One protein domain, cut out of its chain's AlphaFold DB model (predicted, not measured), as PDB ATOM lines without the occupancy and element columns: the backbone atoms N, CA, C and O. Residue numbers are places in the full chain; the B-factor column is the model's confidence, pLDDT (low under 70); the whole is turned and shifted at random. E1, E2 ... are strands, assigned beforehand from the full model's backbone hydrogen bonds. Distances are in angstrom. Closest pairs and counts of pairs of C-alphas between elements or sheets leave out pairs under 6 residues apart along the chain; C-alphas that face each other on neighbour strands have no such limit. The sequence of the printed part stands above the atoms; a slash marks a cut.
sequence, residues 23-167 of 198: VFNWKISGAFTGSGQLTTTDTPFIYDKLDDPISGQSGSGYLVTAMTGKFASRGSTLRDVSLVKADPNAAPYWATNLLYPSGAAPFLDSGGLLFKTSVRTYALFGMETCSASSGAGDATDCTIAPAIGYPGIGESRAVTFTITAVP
ATOM      1  N   VAL A  23     159.953 191.308 250.791       92.19
ATOM      2  CA  VAL A  23     159.162 191.664 249.613       92.19
ATOM      3  C   VAL A  23     158.195 192.772 249.992       92.19
ATOM      4  O   VAL A  23     157.463 192.678 250.977       92.19
ATOM      5  N   PHE A  24     158.151 193.810 249.169       92.56
ATOM      6  CA  PHE A  24     157.246 194.926 249.356       92.56
ATOM      7  C   PHE A  24     156.389 195.134 248.118       92.56
ATOM      8  O   PHE A  24     156.907 195.181 247.006       92.56
ATOM      9  N   ASN A  25     155.086 195.327 248.299       95.06
ATOM     10  CA  ASN A  25     154.256 195.842 247.216       95.06
ATOM     11  C   ASN A  25     154.474 197.350 247.107       95.06
ATOM     12  O   ASN A  25     154.464 198.045 248.122       95.06
ATOM     13  N   TRP A  26     154.614 197.854 245.886       95.75
ATOM     14  CA  TRP A  26     154.704 199.282 245.611       95.75
ATOM     15  C   TRP A  26     153.552 199.744 244.723       95.75
ATOM     16  O   TRP A  26     153.026 198.984 243.901       95.75
ATOM     17  N   LYS A  27     153.168 201.013 244.871       96.56
ATOM     18  CA  LYS A  27     152.186 201.681 244.012       96.56
ATOM     19  C   LYS A  27     152.566 203.144 243.809       96.56
ATOM     20  O   LYS A  27     152.974 203.815 244.752       96.56
ATOM     21  N   ILE A  28     152.414 203.612 242.574       95.88
ATOM     22  CA  ILE A  28     152.640 204.991 242.139       95.88
ATOM     23  C   ILE A  28     151.322 205.546 241.582       95.88
ATOM     24  O   ILE A  28     150.672 204.883 240.765       95.88
ATOM     25  N   SER A  29     150.943 206.762 241.979       95.56
ATOM     26  CA  SER A  29     149.823 207.508 241.382       95.56
ATOM     27  C   SER A  29     150.127 208.998 241.185       95.56
ATOM     28  O   SER A  29     150.990 209.558 241.858       95.56
ATOM     29  N   GLY A  30     149.393 209.648 240.271       92.81
ATOM     30  CA  GLY A  30     149.550 211.063 239.914       92.81
ATOM     31  C   GLY A  30     149.907 211.242 238.436       92.81
ATOM     32  O   GLY A  30     149.205 210.746 237.555       92.81
ATOM     33  N   ALA A  31     151.003 211.955 238.155       91.38
ATOM     34  CA  ALA A  31     151.517 212.142 236.791       91.38
ATOM     35  C   ALA A  31     152.089 210.854 236.162       91.38
ATOM     36  O   ALA A  31     152.271 210.769 234.947       91.38
ATOM     37  N   PHE A  32     152.347 209.854 236.996       95.38
ATOM     38  CA  PHE A  32     152.736 208.507 236.617       95.38
ATOM     39  C   PHE A  32     151.821 207.519 237.337       95.38
ATOM     40  O   PHE A  32     151.253 207.840 238.386       95.38
ATOM     41  N   THR A  33     151.675 206.322 236.782       96.75
ATOM     42  CA  THR A  33     150.907 205.246 237.405       96.75
ATOM     43  C   THR A  33     151.657 203.933 237.305       96.75
ATOM     44  O   THR A  33     152.304 203.630 236.303       96.75
ATOM     45  N   GLY A  34     151.575 203.128 238.353       97.00
ATOM     46  CA  GLY A  34     152.156 201.800 238.331       97.00
ATOM     47  C   GLY A  34     151.978 201.068 239.644       97.00
ATOM     48  O   GLY A  34     151.638 201.667 240.665       97.00
ATOM     49  N   SER A  35     152.215 199.768 239.607       97.94
ATOM     50  CA  SER A  35     152.252 198.932 240.800       97.94
ATOM     51  C   SER A  35     153.034 197.655 240.550       97.94
ATOM     52  O   SER A  35     153.093 197.173 239.412       97.94
ATOM     53  N   GLY A  36     153.556 197.065 241.617       97.31
ATOM     54  CA  GLY A  36     154.293 195.813 241.536       97.31
ATOM     55  C   GLY A  36     154.947 195.413 242.845       97.31
ATOM     56  O   GLY A  36     154.435 195.746 243.913       97.31
ATOM     57  N   GLN A  37     156.075 194.711 242.748       97.00
ATOM     58  CA  GLN A  37     156.845 194.250 243.901       97.00
ATOM     59  C   GLN A  37     158.301 194.708 243.845       97.00
ATOM     60  O   GLN A  37     158.906 194.755 242.774       97.00
ATOM     61  N   LEU A  38     158.838 195.049 245.014       96.19
ATOM     62  CA  LEU A  38     160.260 195.215 245.285       96.19
ATOM     63  C   LEU A  38     160.726 194.014 246.102       96.19
ATOM     64  O   LEU A  38     160.061 193.632 247.064       96.19
ATOM     65  N   THR A  39     161.878 193.464 245.747       95.25
ATOM     66  CA  THR A  39     162.604 192.497 246.573       95.25
ATOM     67  C   THR A  39     163.848 193.185 247.094       95.25
ATOM     68  O   THR A  39     164.544 193.848 246.326       95.25
ATOM     69  N   THR A  40     164.125 193.039 248.384       94.06
ATOM     70  CA  THR A  40     165.284 193.653 249.039       94.06
ATOM     71  C   THR A  40     166.242 192.611 249.601       94.06
ATOM     72  O   THR A  40     165.917 191.426 249.639       94.06
ATOM     73  N   THR A  41     167.437 193.025 250.014       92.06
ATOM     74  CA  THR A  41     168.308 192.198 250.851       92.06
ATOM     75  C   THR A  41     167.655 191.914 252.204       92.06
ATOM     76  O   THR A  41     166.833 192.681 252.698       92.06
ATOM     77  N   ASP A  42     168.027 190.792 252.808       87.38
ATOM     78  CA  ASP A  42     167.658 190.404 254.176       87.38
ATOM     79  C   ASP A  42     168.490 191.142 255.238       87.38
ATOM     80  O   ASP A  42     168.087 191.294 256.391       87.38
ATOM     81  N   THR A  43     169.661 191.623 254.833       86.88
ATOM     82  CA  THR A  43     170.594 192.381 255.655       86.88
ATOM     83  C   THR A  43     170.614 193.842 255.224       86.88
ATOM     84  O   THR A  43     170.520 194.136 254.024       86.88
ATOM     85  N   PRO A  44     170.722 194.781 256.179       87.88
ATOM     86  CA  PRO A  44     170.899 196.174 255.826       87.88
ATOM     87  C   PRO A  44     172.180 196.356 255.014       87.88
ATOM     88  O   PRO A  44     173.221 195.772 255.320       87.88
ATOM     89  N   PHE A  45     172.092 197.170 253.974       83.81
ATOM     90  CA  PHE A  45     173.228 197.572 253.174       83.81
ATOM     91  C   PHE A  45     174.164 198.418 254.036       83.81
ATOM     92  O   PHE A  45     173.777 199.452 254.584       83.81
ATOM     93  N   ILE A  46     175.399 197.949 254.172       77.12
ATOM     94  CA  ILE A  46     176.477 198.679 254.824       77.12
ATOM     95  C   ILE A  46     177.335 199.227 253.693       77.12
ATOM     96  O   ILE A  46     177.933 198.448 252.952       77.12
ATOM     97  N   TYR A  47     177.377 200.552 253.551       66.25
ATOM     98  CA  TYR A  47     178.380 201.185 252.701       66.25
ATOM     99  C   TYR A  47     179.761 200.765 253.206       66.25
ATOM    100  O   TYR A  47     180.052 200.889 254.400       66.25
ATOM    101  N   ASP A  48     180.592 200.216 252.318       63.19
ATOM    102  CA  ASP A  48     181.990 199.992 252.662       63.19
ATOM    103  C   ASP A  48     182.614 201.358 252.978       63.19
ATOM    104  O   ASP A  48     182.272 202.358 252.347       63.19
ATOM    105  N   LYS A  49     183.486 201.411 253.987       52.38
ATOM    106  CA  LYS A  49     183.917 202.625 254.717       52.38
ATOM    107  C   LYS A  49     184.627 203.703 253.874       52.38
ATOM    108  O   LYS A  49     185.195 204.632 254.442       52.38
ATOM    109  N   LEU A  50     184.675 203.544 252.558       49.12
ATOM    110  CA  LEU A  50     185.352 204.419 251.608       49.12
ATOM    111  C   LEU A  50     184.401 205.378 250.881       49.12
ATOM    112  O   LEU A  50     184.884 206.379 250.360       49.12
ATOM    113  N   ASP A  51     183.092 205.124 250.904       55.56
ATOM    114  CA  ASP A  51     182.084 206.066 250.417       55.56
ATOM    115  C   ASP A  51     181.347 206.638 251.635       55.56
ATOM    116  O   ASP A  51     180.606 205.922 252.315       55.56
ATOM    117  N   ASP A  52     181.593 207.912 251.955       52.59
ATOM    118  CA  ASP A  52     180.870 208.593 253.028       52.59
ATOM    119  C   ASP A  52     179.356 208.454 252.776       52.59
ATOM    120  O   ASP A  52     178.901 208.680 251.647       52.59
ATOM    121  N   PRO A  53     178.551 208.083 253.792       54.50
ATOM    122  CA  PRO A  53     177.104 208.069 253.639       54.50
ATOM    123  C   PRO A  53     176.660 209.445 253.145       54.50
ATOM    124  O   PRO A  53     177.147 210.466 253.637       54.50
ATOM    125  N   ILE A  54     175.738 209.474 252.175       54.31
ATOM    126  CA  ILE A  54     175.165 210.728 251.677       54.31
ATOM    127  C   ILE A  54     174.733 211.545 252.901       54.31
ATOM    128  O   ILE A  54     173.957 211.070 253.737       54.31
ATOM    129  N   SER A  55     175.299 212.748 253.039       50.50
ATOM    130  CA  SER A  55     175.138 213.604 254.216       50.50
ATOM    131  C   SER A  55     173.662 213.718 254.603       50.50
ATOM    132  O   SER A  55     172.856 214.196 253.807       50.50
ATOM    133  N   GLY A  56     173.312 213.266 255.812       52.41
ATOM    134  CA  GLY A  56     171.934 213.268 256.325       52.41
ATOM    135  C   GLY A  56     171.263 211.892 256.426       52.41
ATOM    136  O   GLY A  56     170.176 211.796 256.992       52.41
ATOM    137  N   GLN A  57     171.896 210.813 255.955       56.25
ATOM    138  CA  GLN A  57     171.392 209.451 256.159       56.25
ATOM    139  C   GLN A  57     172.051 208.777 257.361       56.25
ATOM    140  O   GLN A  57     173.211 208.382 257.320       56.25
ATOM    141  N   SER A  58     171.293 208.617 258.445       54.50
ATOM    142  CA  SER A  58     171.761 207.940 259.667       54.50
ATOM    143  C   SER A  58     171.213 206.516 259.836       54.50
ATOM    144  O   SER A  58     171.455 205.892 260.866       54.50
ATOM    145  N   GLY A  59     170.452 206.000 258.863       68.31
ATOM    146  CA  GLY A  59     169.784 204.699 258.951       68.31
ATOM    147  C   GLY A  59     170.343 203.671 257.974       68.31
ATOM    148  O   GLY A  59     170.692 204.006 256.847       68.31
ATOM    149  N   SER A  60     170.387 202.405 258.384       82.69
ATOM    150  CA  SER A  60     170.724 201.306 257.479       82.69
ATOM    151  C   SER A  60     169.536 201.014 256.549       82.69
ATOM    152  O   SER A  60     168.462 200.629 257.013       82.69
ATOM    153  N   GLY A  61     169.709 201.231 255.244       88.12
ATOM    154  CA  GLY A  61     168.724 200.869 254.217       88.12
ATOM    155  C   GLY A  61     168.881 199.416 253.771       88.12
ATOM    156  O   GLY A  61     169.919 198.809 253.998       88.12
ATOM    157  N   TYR A  62     167.876 198.846 253.114       91.81
ATOM    158  CA  TYR A  62     167.978 197.546 252.446       91.81
ATOM    159  C   TYR A  62     168.157 197.745 250.945       91.81
ATOM    160  O   TYR A  62     167.443 198.540 250.333       91.81
ATOM    161  N   LEU A  63     169.082 197.006 250.334       92.44
ATOM    162  CA  LEU A  63     169.313 197.101 248.898       92.44
ATOM    163  C   LEU A  63     168.166 196.429 248.151       92.44
ATOM    164  O   LEU A  63     167.922 195.238 248.324       92.44
ATOM    165  N   VAL A  64     167.481 197.174 247.288       94.88
ATOM    166  CA  VAL A  64     166.508 196.616 246.353       94.88
ATOM    167  C   VAL A  64     167.273 195.817 245.299       94.88
ATOM    168  O   VAL A  64     168.083 196.362 244.552       94.88
ATOM    169  N   THR A  65     167.028 194.512 245.243       94.81
ATOM    170  CA  THR A  65     167.695 193.561 244.340       94.81
ATOM    171  C   THR A  65     166.837 193.202 243.134       94.81
ATOM    172  O   THR A  65     167.365 192.805 242.095       94.81
ATOM    173  N   ALA A  66     165.517 193.379 243.234       96.31
ATOM    174  CA  ALA A  66     164.605 193.226 242.113       96.31
ATOM    175  C   ALA A  66     163.422 194.192 242.210       96.31
ATOM    176  O   ALA A  66     162.960 194.550 243.291       96.31
ATOM    177  N   MET A  67     162.901 194.566 241.045       97.25
ATOM    178  CA  MET A  67     161.665 195.321 240.889       97.25
ATOM    179  C   MET A  67     160.883 194.702 239.740       97.25
ATOM    180  O   MET A  67     161.415 194.548 238.639       97.25
ATOM    181  N   THR A  68     159.630 194.350 240.001       97.88
ATOM    182  CA  THR A  68     158.682 193.826 239.013       97.88
ATOM    183  C   THR A  68     157.388 194.624 239.074       97.88
ATOM    184  O   THR A  68     157.163 195.379 240.022       97.88
ATOM    185  N   GLY A  69     156.532 194.473 238.063       97.44
ATOM    186  CA  GLY A  69     155.235 195.141 237.994       97.44
ATOM    187  C   GLY A  69     155.013 195.864 236.679       97.44
ATOM    188  O   GLY A  69     155.671 195.583 235.678       97.44
ATOM    189  N   LYS A  70     154.083 196.817 236.695       97.88
ATOM    190  CA  LYS A  70     153.727 197.626 235.531       97.88
ATOM    191  C   LYS A  70     153.832 199.113 235.843       97.88
ATOM    192  O   LYS A  70     153.441 199.536 236.926       97.88
ATOM    193  N   PHE A  71     154.298 199.903 234.881       97.56
ATOM    194  CA  PHE A  71     154.457 201.352 235.000       97.56
ATOM    195  C   PHE A  71     154.105 202.076 233.695       97.56
ATOM    196  O   PHE A  71     154.368 201.565 232.604       97.56
ATOM    197  N   ALA A  72     153.529 203.269 233.810       96.00
ATOM    198  CA  ALA A  72     153.181 204.161 232.712       96.00
ATOM    199  C   ALA A  72     153.357 205.632 233.118       96.00
ATOM    200  O   ALA A  72     153.039 206.038 234.238       96.00
ATOM    201  N   SER A  73     153.792 206.462 232.170       93.31
ATOM    202  CA  SER A  73     153.580 207.910 232.241       93.31
ATOM    203  C   SER A  73     152.130 208.258 231.890       93.31
ATOM    204  O   SER A  73     151.426 207.459 231.262       93.31
ATOM    205  N   ARG A  74     151.657 209.441 232.303       89.38
ATOM    206  CA  ARG A  74     150.278 209.900 232.066       89.38
ATOM    207  C   ARG A  74     149.838 209.694 230.611       89.38
ATOM    208  O   ARG A  74     150.452 210.227 229.694       89.38
ATOM    209  N   GLY A  75     148.745 208.952 230.425       90.19
ATOM    210  CA  GLY A  75     148.153 208.687 229.108       90.19
ATOM    211  C   GLY A  75     148.879 207.630 228.266       90.19
ATOM    212  O   GLY A  75     148.488 207.409 227.126       90.19
ATOM    213  N   SER A  76     149.910 206.972 228.804       93.62
ATOM    214  CA  SER A  76     150.623 205.887 228.121       93.62
ATOM    215  C   SER A  76     150.168 204.498 228.588       93.62
ATOM    216  O   SER A  76     149.527 204.338 229.627       93.62
ATOM    217  N   THR A  77     150.501 203.470 227.805       96.38
ATOM    218  CA  THR A  77     150.237 202.067 228.146       96.38
ATOM    219  C   THR A  77     151.153 201.587 229.271       96.38
ATOM    220  O   THR A  77     152.351 201.865 229.255       96.38
ATOM    221  N   LEU A  78     150.599 200.799 230.196       96.75
ATOM    222  CA  LEU A  78     151.348 200.088 231.233       96.75
ATOM    223  C   LEU A  78     152.386 199.130 230.631       96.75
ATOM    224  O   LEU A  78     152.062 198.290 229.791       96.75
ATOM    225  N   ARG A  79     153.634 199.233 231.093       97.75
ATOM    226  CA  ARG A  79     154.779 198.434 230.627       97.75
ATOM    227  C   ARG A  79     155.448 197.728 231.785       97.75
ATOM    228  O   ARG A  79     155.465 198.264 232.887       97.75
ATOM    229  N   ASP A  80     156.011 196.555 231.516       97.88
ATOM    230  CA  ASP A  80     156.812 195.840 232.506       97.88
ATOM    231  C   ASP A  80     157.977 196.697 232.979       97.88
ATOM    232  O   ASP A  80     158.626 197.374 232.175       97.88
ATOM    233  N   VAL A  81     158.215 196.658 234.286       97.69
ATOM    234  CA  VAL A  81     159.387 197.272 234.899       97.69
ATOM    235  C   VAL A  81     160.428 196.220 235.227       97.69
ATOM    236  O   VAL A  81     160.108 195.076 235.544       97.69
ATOM    237  N   SER A  82     161.683 196.640 235.181       97.31
ATOM    238  CA  SER A  82     162.809 195.895 235.727       97.31
ATOM    239  C   SER A  82     163.737 196.857 236.449       97.31
ATOM    240  O   SER A  82     163.889 198.010 236.032       97.31
ATOM    241  N   LEU A  83     164.347 196.382 237.529       96.38
ATOM    242  CA  LEU A  83     165.356 197.142 238.251       96.38
ATOM    243  C   LEU A  83     166.580 197.372 237.353       96.38
ATOM    244  O   LEU A  83     167.000 196.476 236.614       96.38
ATOM    245  N   VAL A  84     167.160 198.565 237.426       94.38
ATOM    246  CA  VAL A  84     168.490 198.832 236.877       94.38
ATOM    247  C   VAL A  84     169.492 198.695 238.016       94.38
ATOM    248  O   VAL A  84     169.237 199.169 239.119       94.38
ATOM    249  N   LYS A  85     170.612 198.007 237.766       89.94
ATOM    250  CA  LYS A  85     171.660 197.802 238.772       89.94
ATOM    251  C   LYS A  85     172.091 199.156 239.351       89.94
ATOM    252  O   LYS A  85     172.291 200.094 238.586       89.94
ATOM    253  N   ALA A  86     172.226 199.223 240.675       79.19
ATOM    254  CA  ALA A  86     172.763 200.397 241.349       79.19
ATOM    255  C   ALA A  86     174.198 200.648 240.879       79.19
ATOM    256  O   ALA A  86     175.006 199.714 240.816       79.19
ATOM    257  N   ASP A  87     174.493 201.897 240.549       78.50
ATOM    258  CA  ASP A  87     175.840 202.365 240.265       78.50
ATOM    259  C   ASP A  87     175.952 203.808 240.777       78.50
ATOM    260  O   ASP A  87     175.526 204.739 240.093       78.50
ATOM    261  N   PRO A  88     176.454 204.017 242.005       68.12
ATOM    262  CA  PRO A  88     176.531 205.354 242.586       68.12
ATOM    263  C   PRO A  88     177.513 206.268 241.836       68.12
ATOM    264  O   PRO A  88     177.425 207.486 241.974       68.12
ATOM    265  N   ASN A  89     178.410 205.702 241.020       72.12
ATOM    266  CA  ASN A  89     179.509 206.420 240.379       72.12
ATOM    267  C   ASN A  89     179.327 206.590 238.860       72.12
ATOM    268  O   ASN A  89     180.060 207.361 238.236       72.12
ATOM    269  N   ALA A  90     178.354 205.913 238.240       72.00
ATOM    270  CA  ALA A  90     178.101 206.037 236.808       72.00
ATOM    271  C   ALA A  90     177.100 207.151 236.479       72.00
ATOM    272  O   ALA A  90     175.880 206.997 236.563       72.00
ATOM    273  N   ALA A  91     177.612 208.272 235.972       65.31
ATOM    274  CA  ALA A  91     176.781 209.251 235.280       65.31
ATOM    275  C   ALA A  91     176.124 208.629 234.023       65.31
ATOM    276  O   ALA A  91     176.740 207.799 233.349       65.31
ATOM    277  N   PRO A  92     174.897 209.037 233.648       65.56
ATOM    278  CA  PRO A  92     174.042 210.051 234.280       65.56
ATOM    279  C   PRO A  92     173.157 209.518 235.428       65.56
ATOM    280  O   PRO A  92     172.230 210.211 235.846       65.56
ATOM    281  N   TYR A  93     173.382 208.291 235.903       68.06
ATOM    282  CA  TYR A  93     172.442 207.528 236.722       68.06
ATOM    283  C   TYR A  93     172.967 207.297 238.143       68.06
ATOM    284  O   TYR A  93     173.363 206.194 238.493       68.06
ATOM    285  N   TRP A  94     172.929 208.327 238.981       75.06
ATOM    286  CA  TRP A  94     173.221 208.182 240.406       75.06
ATOM    287  C   TRP A  94     172.015 207.537 241.094       75.06
ATOM    288  O   TRP A  94     170.988 208.183 241.283       75.06
ATOM    289  N   ALA A  95     172.121 206.246 241.412       85.31
ATOM    290  CA  ALA A  95     171.105 205.543 242.185       85.31
ATOM    291  C   ALA A  95     171.708 204.552 243.173       85.31
ATOM    292  O   ALA A  95     172.552 203.727 242.817       85.31
ATOM    293  N   THR A  96     171.226 204.624 244.411       87.62
ATOM    294  CA  THR A  96     171.627 203.738 245.509       87.62
ATOM    295  C   THR A  96     170.775 202.471 245.528       87.62
ATOM    296  O   THR A  96     171.239 201.417 245.959       87.62
ATOM    297  N   ASN A  97     169.537 202.553 245.020       92.94
ATOM    298  CA  ASN A  97     168.510 201.519 245.136       92.94
ATOM    299  C   ASN A  97     168.302 201.067 246.590       92.94
ATOM    300  O   ASN A  97     168.013 199.895 246.840       92.94
ATOM    301  N   LEU A  98     168.453 201.978 247.551       91.69
ATOM    302  CA  LEU A  98     168.238 201.684 248.962       91.69
ATOM    303  C   LEU A  98     166.808 202.016 249.376       91.69
ATOM    304  O   LEU A  98     166.274 203.082 249.072       91.69
ATOM    305  N   LEU A  99     166.196 201.078 250.094       92.12
ATOM    306  CA  LEU A  99     164.897 201.241 250.720       92.12
ATOM    307  C   LEU A  99     165.071 201.353 252.233       92.12
ATOM    308  O   LEU A  99     165.557 200.420 252.873       92.12
ATOM    309  N   TYR A 100     164.631 202.463 252.817       88.56
ATOM    310  CA  TYR A 100     164.791 202.714 254.246       88.56
ATOM    311  C   TYR A 100     163.506 202.369 255.002       88.56
ATOM    312  O   TYR A 100     162.475 203.015 254.796       88.56
ATOM    313  N   PRO A 101     163.539 201.381 255.907       79.75
ATOM    314  CA  PRO A 101     162.399 200.967 256.722       79.75
ATOM    315  C   PRO A 101     162.226 201.895 257.943       79.75
ATOM    316  O   PRO A 101     162.223 201.421 259.076       79.75
ATOM    317  N   SER A 102     162.171 203.220 257.788       72.62
ATOM    318  CA  SER A 102     162.031 204.103 258.960       72.62
ATOM    319  C   SER A 102     160.573 204.480 259.225       72.62
ATOM    320  O   SER A 102     159.872 204.919 258.316       72.62
ATOM    321  N   GLY A 103     160.138 204.409 260.485       68.12
ATOM    322  CA  GLY A 103     158.841 204.938 260.911       68.12
ATOM    323  C   GLY A 103     157.638 204.162 260.362       68.12
ATOM    324  O   GLY A 103     157.650 202.937 260.296       68.12
ATOM    325  N   ALA A 104     156.565 204.885 260.018       66.12
ATOM    326  CA  ALA A 104     155.286 204.300 259.601       66.12
ATOM    327  C   ALA A 104     155.241 203.855 258.125       66.12
ATOM    328  O   ALA A 104     154.355 203.084 257.758       66.12
ATOM    329  N   ALA A 105     156.163 204.329 257.279       71.19
ATOM    330  CA  ALA A 105     156.198 204.004 255.855       71.19
ATOM    331  C   ALA A 105     157.646 203.950 255.337       71.19
ATOM    332  O   ALA A 105     158.403 204.887 255.590       71.19
ATOM    333  N   PRO A 106     158.036 202.901 254.587       79.81
ATOM    334  CA  PRO A 106     159.338 202.861 253.935       79.81
ATOM    335  C   PRO A 106     159.514 204.037 252.968       79.81
ATOM    336  O   PRO A 106     158.578 204.371 252.236       79.81
ATOM    337  N   PHE A 107     160.706 204.631 252.928       86.19
ATOM    338  CA  PHE A 107     161.012 205.756 252.043       86.19
ATOM    339  C   PHE A 107     162.272 205.504 251.206       86.19
ATOM    340  O   PHE A 107     163.072 204.612 251.498       86.19
ATOM    341  N   LEU A 108     162.408 206.284 250.134       89.12
ATOM    342  CA  LEU A 108     163.573 206.310 249.252       89.12
ATOM    343  C   LEU A 108     164.351 207.592 249.513       89.12
ATOM    344  O   LEU A 108     163.752 208.641 249.754       89.12
ATOM    345  N   ASP A 109     165.670 207.507 249.449       86.06
ATOM    346  CA  ASP A 109     166.525 208.671 249.609       86.06
ATOM    347  C   ASP A 109     166.617 209.533 248.337       86.06
ATOM    348  O   ASP A 109     165.909 209.308 247.350       86.06
ATOM    349  N   SER A 110     167.482 210.549 248.371       85.19
ATOM    350  CA  SER A 110     167.797 211.380 247.212       85.19
ATOM    351  C   SER A 110     168.436 210.574 246.080       85.19
ATOM    352  O   SER A 110     168.128 210.845 244.926       85.19
ATOM    353  N   GLY A 111     169.253 209.557 246.381       84.81
ATOM    354  CA  GLY A 111     169.801 208.634 245.380       84.81
ATOM    355  C   GLY A 111     168.720 207.803 244.683       84.81
ATOM    356  O   GLY A 111     168.809 207.517 243.493       84.81
ATOM    357  N   GLY A 112     167.655 207.463 245.395       90.31
ATOM    358  CA  GLY A 112     166.456 206.856 244.853       90.31
ATOM    359  C   GLY A 112     166.633 205.444 244.297       90.31
ATOM    360  O   GLY A 112     167.595 204.718 244.553       90.31
ATOM    361  N   LEU A 113     165.624 205.053 243.525       93.75
ATOM    362  CA  LEU A 113     165.451 203.763 242.883       93.75
ATOM    363  C   LEU A 113     165.438 203.941 241.365       93.75
ATOM    364  O   LEU A 113     164.571 204.629 240.814       93.75
ATOM    365  N   LEU A 114     166.355 203.266 240.680       94.88
ATOM    366  CA  LEU A 114     166.464 203.297 239.228       94.88
ATOM    367  C   LEU A 114     165.820 202.063 238.606       94.88
ATOM    368  O   LEU A 114     166.172 200.918 238.900       94.88
ATOM    369  N   PHE A 115     164.890 202.288 237.688       95.81
ATOM    370  CA  PHE A 115     164.191 201.212 236.999       95.81
ATOM    371  C   PHE A 115     163.962 201.561 235.536       95.81
ATOM    372  O   PHE A 115     163.975 202.721 235.126       95.81
ATOM    373  N   LYS A 116     163.747 200.539 234.714       95.81
ATOM    374  CA  LYS A 116     163.479 200.703 233.288       95.81
ATOM    375  C   LYS A 116     162.208 199.992 232.877       95.81
ATOM    376  O   LYS A 116     161.867 198.928 233.389       95.81
ATOM    377  N   THR A 117     161.552 200.585 231.896       96.50
ATOM    378  CA  THR A 117     160.515 199.956 231.079       96.50
ATOM    379  C   THR A 117     161.113 199.518 229.744       96.50
ATOM    380  O   THR A 117     162.273 199.803 229.455       96.50
ATOM    381  N   SER A 118     160.306 198.911 228.869       95.25
ATOM    382  CA  SER A 118     160.720 198.624 227.488       95.25
ATOM    383  C   SER A 118     161.053 199.861 226.642       95.25
ATOM    384  O   SER A 118     161.617 199.714 225.565       95.25
ATOM    385  N   VAL A 119     160.702 201.071 227.097       93.88
ATOM    386  CA  VAL A 119     160.881 202.314 226.322       93.88
ATOM    387  C   VAL A 119     161.902 203.248 226.955       93.88
ATOM    388  O   VAL A 119     162.571 203.998 226.247       93.88
ATOM    389  N   ARG A 120     161.976 203.281 228.289       92.88
ATOM    390  CA  ARG A 120     162.714 204.333 228.990       92.88
ATOM    391  C   ARG A 120     163.109 203.937 230.408       92.88
ATOM    392  O   ARG A 120     162.402 203.146 231.040       92.88
ATOM    393  N   THR A 121     164.192 204.542 230.882       93.38
ATOM    394  CA  THR A 121     164.676 204.500 232.266       93.38
ATOM    395  C   THR A 121     164.097 205.665 233.068       93.38
ATOM    396  O   THR A 121     163.983 206.780 232.555       93.38
ATOM    397  N   TYR A 122     163.743 205.397 234.317       94.19
ATOM    398  CA  TYR A 122     163.161 206.334 235.270       94.19
ATOM    399  C   TYR A 122     163.921 206.245 236.591       94.19
ATOM    400  O   TYR A 122     164.386 205.166 236.965       94.19
ATOM    401  N   ALA A 123     163.997 207.366 237.301       93.56
ATOM    402  CA  ALA A 123     164.436 207.416 238.687       93.56
ATOM    403  C   ALA A 123     163.252 207.820 239.566       93.56
ATOM    404  O   ALA A 123     162.539 208.776 239.249       93.56
ATOM    405  N   LEU A 124     163.043 207.084 240.654       94.00
ATOM    406  CA  LEU A 124     162.115 207.426 241.725       94.00
ATOM    407  C   LEU A 124     162.938 207.787 242.959       94.00
ATOM    408  O   LEU A 124     163.635 206.930 243.481       94.00
ATOM    409  N   PHE A 125     162.851 209.018 243.438       92.56
ATOM    410  CA  PHE A 125     163.698 209.511 244.526       92.56
ATOM    411  C   PHE A 125     162.910 210.427 245.457       92.56
ATOM    412  O   PHE A 125     161.843 210.937 245.097       92.56
ATOM    413  N   GLY A 126     163.426 210.622 246.666       89.25
ATOM    414  CA  GLY A 126     162.954 211.671 247.558       89.25
ATOM    415  C   GLY A 126     163.432 213.028 247.052       89.25
ATOM    416  O   GLY A 126     164.635 213.273 246.996       89.25
ATOM    417  N   MET A 127     162.504 213.911 246.682       88.50
ATOM    418  CA  MET A 127     162.809 215.322 246.460       88.50
ATOM    419  C   MET A 127     162.444 216.125 247.697       88.50
ATOM    420  O   MET A 127     161.354 215.981 248.247       88.50
ATOM    421  N   GLU A 128     163.355 216.985 248.125       87.25
ATOM    422  CA  GLU A 128     163.067 217.954 249.166       87.25
ATOM    423  C   GLU A 128     162.246 219.098 248.565       87.25
ATOM    424  O   GLU A 128     162.694 219.827 247.678       87.25
ATOM    425  N   THR A 129     161.004 219.223 249.015       83.19
ATOM    426  CA  THR A 129     160.130 220.347 248.702       83.19
ATOM    427  C   THR A 129     160.034 221.237 249.923       83.19
ATOM    428  O   THR A 129     159.370 220.901 250.904       83.19
ATOM    429  N   CYS A 130     160.703 222.382 249.852       83.25
ATOM    430  CA  CYS A 130     160.585 223.425 250.853       83.25
ATOM    431  C   CYS A 130     159.458 224.373 250.461       83.25
ATOM    432  O   CYS A 130     159.444 224.915 249.350       83.25
ATOM    433  N   SER A 131     158.512 224.587 251.371       79.00
ATOM    434  CA  SER A 131     157.587 225.703 251.206       79.00
ATOM    435  C   SER A 131     158.401 226.976 251.393       79.00
ATOM    436  O   SER A 131     158.992 227.173 252.453       79.00
ATOM    437  N   ALA A 132     158.464 227.834 250.370       67.06
ATOM    438  CA  ALA A 132     158.977 229.180 250.567       67.06
ATOM    439  C   ALA A 132     158.069 229.845 251.606       67.06
ATOM    440  O   ALA A 132     156.931 230.213 251.304       67.06
ATOM    441  N   SER A 133     158.551 229.955 252.845       64.38
ATOM    442  CA  SER A 133     157.997 230.911 253.789       64.38
ATOM    443  C   SER A 133     158.039 232.264 253.074       64.38
ATOM    444  O   SER A 133     158.975 232.573 252.335       64.38
ATOM    445  N   SER A 134     156.968 233.043 253.174       61.72
ATOM    446  CA  SER A 134     156.712 234.250 252.376       61.72
ATOM    447  C   SER A 134     157.716 235.407 252.581       61.72
ATOM    448  O   SER A 134     157.434 236.541 252.198       61.72
ATOM    449  N   GLY A 135     158.897 235.147 253.138       61.22
ATOM    450  CA  GLY A 135     160.015 236.068 253.264       61.22
ATOM    451  C   GLY A 135     161.326 235.330 253.007       61.22
ATOM    452  O   GLY A 135     161.602 234.299 253.609       61.22
ATOM    453  N   ALA A 136     162.124 235.855 252.081       58.34
ATOM    454  CA  ALA A 136     163.405 235.295 251.682       58.34
ATOM    455  C   ALA A 136     164.326 235.047 252.890       58.34
ATOM    456  O   ALA A 136     164.699 235.992 253.581       58.34
ATOM    457  N   GLY A 137     164.738 233.796 253.099       58.91
ATOM    458  CA  GLY A 137     165.939 233.506 253.880       58.91
ATOM    459  C   GLY A 137     165.962 232.173 254.609       58.91
ATOM    460  O   GLY A 137     167.046 231.619 254.744       58.91
ATOM    461  N   ASP A 138     164.815 231.642 255.038       66.06
ATOM    462  CA  ASP A 138     164.817 230.460 255.904       66.06
ATOM    463  C   ASP A 138     163.726 229.468 255.491       66.06
ATOM    464  O   ASP A 138     162.531 229.640 255.761       66.06
ATOM    465  N   ALA A 139     164.143 228.439 254.754       63.62
ATOM    466  CA  ALA A 139     163.311 227.298 254.406       63.62
ATOM    467  C   ALA A 139     163.138 226.415 255.653       63.62
ATOM    468  O   ALA A 139     163.762 225.371 255.786       63.62
ATOM    469  N   THR A 140     162.316 226.864 256.602       72.56
ATOM    470  CA  THR A 140     162.127 226.172 257.888       72.56
ATOM    471  C   THR A 140     161.181 224.973 257.811       72.56
ATOM    472  O   THR A 140     161.070 224.239 258.787       72.56
ATOM    473  N   ASP A 141     160.486 224.769 256.685       81.06
ATOM    474  CA  ASP A 141     159.555 223.651 256.495       81.06
ATOM    475  C   ASP A 141     159.804 222.961 255.149       81.06
ATOM    476  O   ASP A 141     159.203 223.276 254.110       81.06
ATOM    477  N   CYS A 142     160.776 222.054 255.170       82.94
ATOM    478  CA  CYS A 142     161.107 221.184 254.057       82.94
ATOM    479  C   CYS A 142     160.526 219.795 254.305       82.94
ATOM    480  O   CYS A 142     160.729 219.176 255.348       82.94
ATOM    481  N   THR A 143     159.792 219.299 253.315       85.62
ATOM    482  CA  THR A 143     159.221 217.953 253.331       85.62
ATOM    483  C   THR A 143     159.830 217.148 252.198       85.62
ATOM    484  O   THR A 143     159.977 217.648 251.084       85.62
ATOM    485  N   ILE A 144     160.195 215.897 252.464       84.62
ATOM    486  CA  ILE A 144     160.650 214.988 251.412       84.62
ATOM    487  C   ILE A 144     159.416 214.345 250.783       84.62
ATOM    488  O   ILE A 144     158.693 213.591 251.439       84.62
ATOM    489  N   ALA A 145     159.180 214.637 249.509       88.50
ATOM    490  CA  ALA A 145     158.109 214.052 248.716       88.50
ATOM    491  C   ALA A 145     158.697 213.111 247.652       88.50
ATOM    492  O   ALA A 145     159.718 213.428 247.041       88.50
ATOM    493  N   PRO A 146     158.073 211.954 247.378       91.88
ATOM    494  CA  PRO A 146     158.537 211.088 246.310       91.88
ATOM    495  C   PRO A 146     158.258 211.731 244.950       91.88
ATOM    496  O   PRO A 146     157.162 212.227 244.674       91.88
ATOM    497  N   ALA A 147     159.246 211.675 244.069       93.38
ATOM    498  CA  ALA A 147     159.135 212.174 242.712       93.38
ATOM    499  C   ALA A 147     159.727 211.207 241.708       93.38
ATOM    500  O   ALA A 147     160.638 210.438 242.007       93.38
ATOM    501  N   ILE A 148     159.187 211.269 240.494       94.00
ATOM    502  CA  ILE A 148     159.695 210.510 239.363       94.00
ATOM    503  C   ILE A 148     160.217 211.478 238.329       94.00
ATOM    504  O   ILE A 148     159.507 212.391 237.892       94.00
ATOM    505  N   GLY A 149     161.454 211.236 237.933       90.94
ATOM    506  CA  GLY A 149     162.134 211.975 236.897       90.94
ATOM    507  C   GLY A 149     162.788 211.044 235.896       90.94
ATOM    508  O   GLY A 149     162.894 209.824 236.072       90.94
ATOM    509  N   TYR A 150     163.229 211.656 234.816       86.38
ATOM    510  CA  TYR A 150     164.114 211.009 233.875       86.38
ATOM    511  C   TYR A 150     165.553 211.335 234.280       86.38
ATOM    512  O   TYR A 150     165.878 212.505 234.490       86.38
ATOM    513  N   PRO A 151     166.440 210.343 234.378       72.00
ATOM    514  CA  PRO A 151     167.817 210.619 234.754       72.00
ATOM    515  C   PRO A 151     168.490 211.535 233.725       72.00
ATOM    516  O   PRO A 151     168.370 211.315 232.518       72.00
ATOM    517  N   GLY A 152     169.180 212.573 234.197       68.50
ATOM    518  CA  GLY A 152     169.937 213.499 233.348       68.50
ATOM    519  C   GLY A 152     169.118 214.542 232.576       68.50
ATOM    520  O   GLY A 152     169.717 215.381 231.909       68.50
ATOM    521  N   ILE A 153     167.784 214.549 232.673       59.25
ATOM    522  CA  ILE A 153     166.948 215.629 232.129       59.25
ATOM    523  C   ILE A 153     166.094 216.172 233.274       59.25
ATOM    524  O   ILE A 153     165.344 215.431 233.895       59.25
ATOM    525  N   GLY A 154     166.258 217.453 233.609       74.81
ATOM    526  CA  GLY A 154     165.745 218.093 234.833       74.81
ATOM    527  C   GLY A 154     164.219 218.148 235.004       74.81
ATOM    528  O   GLY A 154     163.720 218.949 235.785       74.81
ATOM    529  N   GLU A 155     163.457 217.321 234.291       84.50
ATOM    530  CA  GLU A 155     162.024 217.158 234.482       84.50
ATOM    531  C   GLU A 155     161.750 216.062 235.513       84.50
ATOM    532  O   GLU A 155     161.880 214.866 235.242       84.50
ATOM    533  N   SER A 156     161.316 216.485 236.695       90.38
ATOM    534  CA  SER A 156     160.812 215.603 237.746       90.38
ATOM    535  C   SER A 156     159.402 216.019 238.134       90.38
ATOM    536  O   SER A 156     159.061 217.202 238.098       90.38
ATOM    537  N   ARG A 157     158.551 215.051 238.475       93.06
ATOM    538  CA  ARG A 157     157.183 215.316 238.936       93.06
ATOM    539  C   ARG A 157     156.935 214.600 240.248       93.06
ATOM    540  O   ARG A 157     157.219 213.408 240.355       93.06
ATOM    541  N   ALA A 158     156.344 215.318 241.197       92.06
ATOM    542  CA  ALA A 158     155.852 214.727 242.429       92.06
ATOM    543  C   ALA A 158     154.823 213.629 242.122       92.06
ATOM    544  O   ALA A 158     153.976 213.763 241.225       92.06
ATOM    545  N   VAL A 159     154.909 212.537 242.869       93.75
ATOM    546  CA  VAL A 159     153.987 211.404 242.802       93.75
ATOM    547  C   VAL A 159     153.569 211.009 244.206       93.75
ATOM    548  O   VAL A 159     154.205 211.365 245.190       93.75
ATOM    549  N   THR A 160     152.503 210.229 244.310       93.25
ATOM    550  CA  THR A 160     152.248 209.463 245.529       93.25
ATOM    551  C   THR A 160     152.886 208.097 245.359       93.25
ATOM    552  O   THR A 160     152.531 207.374 244.428       93.25
ATOM    553  N   PHE A 161     153.808 207.752 246.251       92.38
ATOM    554  CA  PHE A 161     154.465 206.454 246.291       92.38
ATOM    555  C   PHE A 161     154.151 205.772 247.617       92.38
ATOM    556  O   PHE A 161     154.400 206.334 248.679       92.38
ATOM    557  N   THR A 162     153.578 204.575 247.556       92.56
ATOM    558  CA  THR A 162     153.245 203.791 248.749       92.56
ATOM    559  C   THR A 162     153.922 202.437 248.675       92.56
ATOM    560  O   THR A 162     153.830 201.770 247.642       92.56
ATOM    561  N   ILE A 163     154.528 202.021 249.784       90.31
ATOM    562  CA  ILE A 163     155.144 200.710 249.954       90.31
ATOM    563  C   ILE A 163     154.469 200.004 251.129       90.31
ATOM    564  O   ILE A 163     154.309 200.588 252.198       90.31
ATOM    565  N   THR A 164     154.106 198.738 250.948       90.50
ATOM    566  CA  THR A 164     153.584 197.889 252.028       90.50
ATOM    567  C   THR A 164     154.366 196.588 252.089       90.50
ATOM    568  O   THR A 164     154.498 195.912 251.064       90.50
ATOM    569  N   ALA A 165     154.848 196.218 253.276       88.06
ATOM    570  CA  ALA A 165     155.495 194.929 253.488       88.06
ATOM    571  C   ALA A 165     154.516 193.784 253.196       88.06
ATOM    572  O   ALA A 165     153.362 193.811 253.635       88.06
ATOM    573  N   VAL A 166     154.973 192.787 252.441       87.06
ATOM    574  CA  VAL A 166     154.242 191.533 252.255       87.06
ATOM    575  C   VAL A 166     154.593 190.638 253.441       87.06
ATOM    576  O   VAL A 166     155.776 190.360 253.633       87.06
ATOM    577  N   PRO A 167     153.616 190.187 254.251       82.81
ATOM    578  CA  PRO A 167     153.920 189.301 255.363       82.81
ATOM    579  C   PRO A 167     154.598 188.033 254.848       82.81
ATOM    580  O   PRO A 167     154.097 187.387 253.922       82.81
TER     581      PRO A 167
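What this domain is: This is residues 23 to 167 of the 198 residues of the protein "PEP-CTERM domain-containing protein" of Sphingomonas sp. Leaf339 (UniProt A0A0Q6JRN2). One sheet of eight strands curls round into a small, nearly closed barrel, its edge strands E4 and E5 meeting at a loose seam. Long loops reach out from it, and the hairpin of E6 and E7 runs out to a tip near Gly 135. The printed part has 145 residues, no named helix and strands E1 to E8 in chain order; the class is all strand, with 72 residues, under half, in strands. The sheet runs E4 E3 E2 E1 E8 E7 E6 E5, antiparallel throughout. The whole is compact, radius of gyration of the C-alphas 15.4 A, spanning 45 by 41 by 34 A.

Where its parts are: Find C-alpha 23 at (159.162, 191.664, 249.613), where E1 begins; it ends at residue 30. E2, residues 32 to 44, is 29.2 A long and bends by 76 degrees at residue 41. E3, residues 62 to 73, bends by 77 degrees at residue 69. E4 is residues 98 to 100, E5 113 to 116, E6 121 to 130 and E7 142 to 150. E8, residues 153 to 165, is 31.9 A long and ends at (155.495, 194.929, 253.488).

How they stand to each other: Look first at E1 E2 E3 E4, a meander, each strand the antiparallel neighbour of the one before: N 26 and O 36 are 2.9 A apart, N 37 and O 68 3.0 A, N 99 and O 62 2.8 A, within hydrogen-bond range. E5 E6 E7 E8 is another, with N 115 and O 122 at 3.0 A, N 125 and O 147 at 3.0 A, and N 157 and O 148 at 2.9 A. E8 pairs with E7 over residues 153 to 158 and with E1 over 159 to 165, where N 27 and O 162 are 2.9 A apart. In this folded sheet, bent back on itself, E4 and E3 face E1, E8, E7, E6 and E5, with E2 as the hinge. The closest C-alphas of E4 and E5, Leu 98 and Leu 113, are 7.0 A apart.

The domain as a whole: The printed part has no cut. The two C-alphas farthest apart, Gly 135 and Pro 167, are 47.2 A apart. The links E2 to E3, E3 to E4, E4 to E5 and E6 to E7 are long. Look for pLDDT under 70 at, among others, residues 47 to 59 and 132 to 139.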